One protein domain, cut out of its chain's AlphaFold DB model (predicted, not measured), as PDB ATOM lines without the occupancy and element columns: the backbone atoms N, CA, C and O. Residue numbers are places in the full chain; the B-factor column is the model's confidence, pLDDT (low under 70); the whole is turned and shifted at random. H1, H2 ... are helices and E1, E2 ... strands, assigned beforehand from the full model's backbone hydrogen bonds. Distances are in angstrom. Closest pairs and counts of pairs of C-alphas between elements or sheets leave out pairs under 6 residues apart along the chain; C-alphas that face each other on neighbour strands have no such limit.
ATOM      1  N   TYR A   4     115.177 125.256 161.167       91.50
ATOM      2  CA  TYR A   4     115.094 125.517 159.726       91.50
ATOM      3  C   TYR A   4     114.012 124.623 159.126       91.50
ATOM      4  O   TYR A   4     113.947 123.435 159.442       91.50
ATOM      5  N   VAL A   5     113.142 125.186 158.289       90.25
ATOM      6  CA  VAL A   5     111.980 124.469 157.748       90.25
ATOM      7  C   VAL A   5     112.154 124.269 156.245       90.25
ATOM      8  O   VAL A   5     112.307 125.244 155.518       90.25
ATOM      9  N   LEU A   6     112.099 123.023 155.772       90.81
ATOM     10  CA  LEU A   6     112.094 122.693 154.342       90.81
ATOM     11  C   LEU A   6     110.647 122.562 153.844       90.81
ATOM     12  O   LEU A   6     109.881 121.758 154.377       90.81
ATOM     13  N   CYS A   7     110.252 123.353 152.845       86.12
ATOM     14  CA  CYS A   7     108.908 123.335 152.274       86.12
ATOM     15  C   CYS A   7     108.867 123.925 150.852       86.12
ATOM     16  O   CYS A   7     109.411 124.999 150.608       86.12
ATOM     17  N   ASP A   8     108.121 123.293 149.941       80.81
ATOM     18  CA  ASP A   8     107.923 123.774 148.563       80.81
ATOM     19  C   ASP A   8     107.160 125.110 148.472       80.81
ATOM     20  O   ASP A   8     107.392 125.921 147.564       80.81
ATOM     21  N   ASN A   9     106.252 125.370 149.419       81.62
ATOM     22  CA  ASN A   9     105.353 126.526 149.403       81.62
ATOM     23  C   ASN A   9     105.758 127.595 150.433       81.62
ATOM     24  O   ASN A   9     105.000 127.944 151.342       81.62
ATOM     25  N   THR A  10     106.980 128.112 150.291       75.19
ATOM     26  CA  THR A  10     107.594 129.074 151.227       75.19
ATOM     27  C   THR A  10     106.700 130.263 151.569       75.19
ATOM     28  O   THR A  10     106.537 130.565 152.745       75.19
ATOM     29  N   SER A  11     106.029 130.873 150.589       76.06
ATOM     30  CA  SER A  11     105.198 132.075 150.783       76.06
ATOM     31  C   SER A  11     104.024 131.876 151.748       76.06
ATOM     32  O   SER A  11     103.593 132.814 152.422       76.06
ATOM     33  N   THR A  12     103.502 130.652 151.833       79.12
ATOM     34  CA  THR A  12     102.416 130.313 152.760       79.12
ATOM     35  C   THR A  12     102.955 130.102 154.172       79.12
ATOM     36  O   THR A  12     102.319 130.504 155.148       79.12
ATOM     37  N   HIS A  13     104.144 129.501 154.289       82.25
ATOM     38  CA  HIS A  13     104.700 129.114 155.581       82.25
ATOM     39  C   HIS A  13     105.563 130.191 156.251       82.25
ATOM     40  O   HIS A  13     105.717 130.184 157.468       82.25
ATOM     41  N   GLU A  14     106.044 131.173 155.498       83.94
ATOM     42  CA  GLU A  14     106.854 132.283 156.007       83.94
ATOM     43  C   GLU A  14     106.073 133.178 156.990       83.94
ATOM     44  O   GLU A  14     106.613 133.640 157.998       83.94
ATOM     45  N   LYS A  15     104.759 133.341 156.768       85.88
ATOM     46  CA  LYS A  15     103.882 134.155 157.628       85.88
ATOM     47  C   LYS A  15     103.785 133.647 159.062       85.88
ATOM     48  O   LYS A  15     103.814 134.456 159.976       85.88
ATOM     49  N   TRP A  16     103.647 132.338 159.276       86.81
ATOM     50  CA  TRP A  16     103.621 131.789 160.636       86.81
ATOM     51  C   TRP A  16     105.036 131.528 161.154       86.81
ATOM     52  O   TRP A  16     105.285 131.726 162.340       86.81
ATOM     53  N   ALA A  17     105.981 131.150 160.289       86.25
ATOM     54  CA  ALA A  17     107.367 130.919 160.686       86.25
ATOM     55  C   ALA A  17     107.998 132.173 161.312       86.25
ATOM     56  O   ALA A  17     108.614 132.083 162.369       86.25
ATOM     57  N   SER A  18     107.749 133.347 160.727       84.50
ATOM     58  CA  SER A  18     108.206 134.644 161.253       84.50
ATOM     59  C   SER A  18     107.619 135.020 162.620       84.50
ATOM     60  O   SER A  18     108.193 135.853 163.315       84.50
ATOM     61  N   THR A  19     106.517 134.395 163.051       89.56
ATOM     62  CA  THR A  19     105.959 134.616 164.401       89.56
ATOM     63  C   THR A  19     106.705 133.849 165.493       89.56
ATOM     64  O   THR A  19     106.533 134.146 166.674       89.56
ATOM     65  N   ILE A  20     107.539 132.869 165.125       89.56
ATOM     66  CA  ILE A  20     108.252 132.003 166.065       89.56
ATOM     67  C   ILE A  20     109.737 132.396 166.075       89.56
ATOM     68  O   ILE A  20     110.448 132.092 165.119       89.56
ATOM     69  N   PRO A  21     110.269 132.958 167.178       84.62
ATOM     70  CA  PRO A  21     111.637 133.492 167.221       84.62
ATOM     71  C   PRO A  21     112.739 132.457 166.955       84.62
ATOM     72  O   PRO A  21     113.855 132.800 166.580       84.62
ATOM     73  N   LYS A  22     112.446 131.174 167.199       89.12
ATOM     74  CA  LYS A  22     113.390 130.068 166.994       89.12
ATOM     75  C   LYS A  22     113.518 129.646 165.532       89.12
ATOM     76  O   LYS A  22     114.471 128.936 165.211       89.12
ATOM     77  N   ILE A  23     112.565 130.011 164.676       89.94
ATOM     78  CA  ILE A  23     112.591 129.630 163.267       89.94
ATOM     79  C   ILE A  23     113.413 130.667 162.511       89.94
ATOM     80  O   ILE A  23     113.059 131.841 162.470       89.94
ATOM     81  N   LYS A  24     114.528 130.222 161.931       86.56
ATOM     82  CA  LYS A  24     115.474 131.086 161.214       86.56
ATOM     83  C   LYS A  24     115.124 131.275 159.744       86.56
ATOM     84  O   LYS A  24     115.525 132.267 159.151       86.56
ATOM     85  N   GLY A  25     114.342 130.362 159.174       87.81
ATOM     86  CA  GLY A  25     113.857 130.504 157.810       87.81
ATOM     87  C   GLY A  25     113.069 129.301 157.312       87.81
ATOM     88  O   GLY A  25     113.075 128.223 157.918       87.81
ATOM     89  N   VAL A  26     112.395 129.518 156.184       90.62
ATOM     90  CA  VAL A  26     111.699 128.490 155.407       90.62
ATOM     91  C   VAL A  26     112.343 128.428 154.027       90.62
ATOM     92  O   VAL A  26     112.437 129.442 153.339       90.62
ATOM     93  N   TYR A  27     112.769 127.243 153.613       90.81
ATOM     94  CA  TYR A  27     113.593 127.035 152.428       90.81
ATOM     95  C   TYR A  27     112.947 125.995 151.518       90.81
ATOM     96  O   TYR A  27     112.298 125.070 151.995       90.81
ATOM     97  N   LYS A  28     113.142 126.126 150.204       90.12
ATOM     98  CA  LYS A  28     112.669 125.132 149.219       90.12
ATOM     99  C   LYS A  28     113.678 124.028 148.944       90.12
ATOM    100  O   LYS A  28     113.326 122.974 148.435       90.12
ATOM    101  N   GLN A  29     114.938 124.310 149.232       90.12
ATOM    102  CA  GLN A  29     116.080 123.508 148.843       90.12
ATOM    103  C   GLN A  29     116.948 123.265 150.064       90.12
ATOM    104  O   GLN A  29     117.113 124.156 150.902       90.12
ATOM    105  N   ILE A  30     117.470 122.047 150.167       90.12
ATOM    106  CA  ILE A  30     118.310 121.645 151.293       90.12
ATOM    107  C   ILE A  30     119.648 122.388 151.261       90.12
ATOM    108  O   ILE A  30     120.184 122.717 152.311       90.12
ATOM    109  N   GLU A  31     120.136 122.740 150.070       91.81
ATOM    110  CA  GLU A  31     121.370 123.499 149.862       91.81
ATOM    111  C   GLU A  31     121.300 124.863 150.560       91.81
ATOM    112  O   GLU A  31     122.207 125.229 151.297       91.81
ATOM    113  N   LEU A  32     120.165 125.558 150.444       89.12
ATOM    114  CA  LEU A  32     119.952 126.848 151.104       89.12
ATOM    115  C   LEU A  32     119.876 126.725 152.633       89.12
ATOM    116  O   LEU A  32     120.213 127.669 153.346       89.12
ATOM    117  N   ILE A  33     119.430 125.573 153.144       90.75
ATOM    118  CA  ILE A  33     119.468 125.280 154.582       90.75
ATOM    119  C   ILE A  33     120.915 125.069 155.019       90.75
ATOM    120  O   ILE A  33     121.310 125.608 156.048       90.75
ATOM    121  N   CYS A  34     121.708 124.320 154.252       88.50
ATOM    122  CA  CYS A  34     123.128 124.124 154.536       88.50
ATOM    123  C   CYS A  34     123.880 125.460 154.562       88.50
ATOM    124  O   CYS A  34     124.600 125.713 155.525       88.50
ATOM    125  N   ASP A  35     123.641 126.338 153.584       89.56
ATOM    126  CA  ASP A  35     124.235 127.681 153.542       89.56
ATOM    127  C   ASP A  35     123.828 128.511 154.767       89.56
ATOM    128  O   ASP A  35     124.668 129.129 155.421       89.56
ATOM    129  N   ALA A  36     122.541 128.493 155.128       88.00
ATOM    130  CA  ALA A  36     122.038 129.215 156.293       88.00
ATOM    131  C   ALA A  36     122.623 128.682 157.609       88.00
ATOM    132  O   ALA A  36     122.990 129.470 158.476       88.00
ATOM    133  N   ILE A  37     122.755 127.358 157.746       88.50
ATOM    134  CA  ILE A  37     123.410 126.723 158.895       88.50
ATOM    135  C   ILE A  37     124.885 127.115 158.950       88.50
ATOM    136  O   ILE A  37     125.379 127.409 160.033       88.50
ATOM    137  N   GLN A  38     125.585 127.132 157.815       85.50
ATOM    138  CA  GLN A  38     126.999 127.488 157.760       85.50
ATOM    139  C   GLN A  38     127.219 128.954 158.158       85.50
ATOM    140  O   GLN A  38     128.124 129.246 158.936       85.50
ATOM    141  N   ILE A  39     126.352 129.865 157.711       83.25
ATOM    142  CA  ILE A  39     126.367 131.272 158.135       83.25
ATOM    143  C   ILE A  39     126.079 131.394 159.640       83.25
ATOM    144  O   ILE A  39     126.796 132.106 160.343       83.25
ATOM    145  N   ASP A  40     125.067 130.692 160.159       83.62
ATOM    146  CA  ASP A  40     124.752 130.695 161.596       83.62
ATOM    147  C   ASP A  40     125.905 130.103 162.432       83.62
ATOM    148  O   ASP A  40     126.177 130.602 163.523       83.62
ATOM    149  N   GLN A  41     126.612 129.086 161.925       76.56
ATOM    150  CA  GLN A  41     127.825 128.544 162.550       76.56
ATOM    151  C   GLN A  41     128.956 129.570 162.569       76.56
ATOM    152  O   GLN A  41     129.526 129.796 163.627       76.56
ATOM    153  N   MET A  42     129.232 130.247 161.450       72.00
ATOM    154  CA  MET A  42     130.269 131.285 161.389       72.00
ATOM    155  C   MET A  42     129.976 132.460 162.329       72.00
ATOM    156  O   MET A  42     130.895 133.000 162.936       72.00
ATOM    157  N   ASN A  43     128.706 132.845 162.484       67.75
ATOM    158  CA  ASN A  43     128.308 133.881 163.440       67.75
ATOM    159  C   ASN A  43     128.441 133.401 164.897       67.75
ATOM    160  O   ASN A  43     128.832 134.178 165.758       67.75
ATOM    161  N   CYS A  44     128.162 132.124 165.175       62.47
ATOM    162  CA  CYS A  44     128.378 131.527 166.495       62.47
ATOM    163  C   CYS A  44     129.878 131.398 166.835       62.47
ATOM    164  O   CYS A  44     130.271 131.625 167.976       62.47
ATOM    165  N   ASP A  45     130.715 131.086 165.842       53.72
ATOM    166  CA  ASP A  45     132.178 131.048 165.962       53.72
ATOM    167  C   ASP A  45     132.790 132.449 166.130       53.72
ATOM    168  O   ASP A  45     133.916 132.565 166.592       53.72
ATOM    169  N   GLN A  46     132.085 133.533 165.785       50.78
ATOM    170  CA  GLN A  46     132.538 134.894 166.107       50.78
ATOM    171  C   GLN A  46     132.274 135.282 167.569       50.78
ATOM    172  O   GLN A  46     133.024 136.094 168.112       50.78
ATOM    173  N   ASP A  47     131.275 134.675 168.220       47.25
ATOM    174  CA  ASP A  47     131.050 134.807 169.668       47.25
ATOM    175  C   ASP A  47     132.008 133.915 170.481       47.25
ATOM    176  O   ASP A  47     132.390 134.255 171.602       47.25
ATOM    177  N   MET A  48     132.476 132.801 169.907       47.50
ATOM    178  CA  MET A  48     133.656 132.088 170.397       47.50
ATOM    179  C   MET A  48     134.908 132.721 169.803       47.50
ATOM    180  O   MET A  48     135.431 132.182 168.842       47.50
TER     181      MET A  48
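Overview. This is residues 4 to 48 of the 130 residues of the protein "Hypothetical protein" of Rotaria sp. Silwood2 (UniProt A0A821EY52). A small sheet of two parallel strands, E1 and E2, lies between two helices, with short H1 over one face, mostly beside E2, and the first part of long H2 over the other. H2 runs on past the sheet, and its far end, residues 41 to 47, sticks out with residue 48 as a free arm. The printed part has 45 residues, with two named strands and two named helices in the order E1, H1, E2, H2, and its class is mixed, helices and strands. It is only just loose, close to compact, with a radius of gyration of the C-alphas of 11.6 A, and flat, spanning 36 by 23 by 9 A.

Arrangement. E1, residues 4 to 6, and E2, residues 23 to 27, are parallel neighbours at 23 degrees, with N 27 and O 5 2.8 A apart and N 5 and O 25 3.1 A apart, both within hydrogen-bond range. With H1, residues 10 to 17, they form a strand-helix-strand unit, two parallel neighbour strands with a helix between them in the chain, and its crossover is right-handed. The closest C-alphas of H1 and E2 are those of Thr 10 and Val 26, 5.9 A apart; E1 and H1 are near each other. H2, residues 30 to 47, comes closest to E1 at the C-alphas of Tyr 4 and Ile 33, 6.8 A apart. H1 and H2 are apart. Of the O i to N i+4 pairs, 2 of 4 in H1 and 13 of 14 in H2 are within hydrogen-bond range.

Along the chain. E2 is 11.2 A long and E1 6.8 A, beginning at C-alpha 4 (115.094, 125.517, 159.726). H1 is 9.6 A long. H2 is 25.9 A long, ending at C-alpha 47 (131.050, 134.807, 169.668).

Size, cuts and confidence. The C-alphas of Thr 12 and Met 48, the two farthest apart, are 35.9 A apart. The printed part has no cut, and its three links are tight. Mean pLDDT of the printed part is 81.9, with residues 43 to 48 under 70.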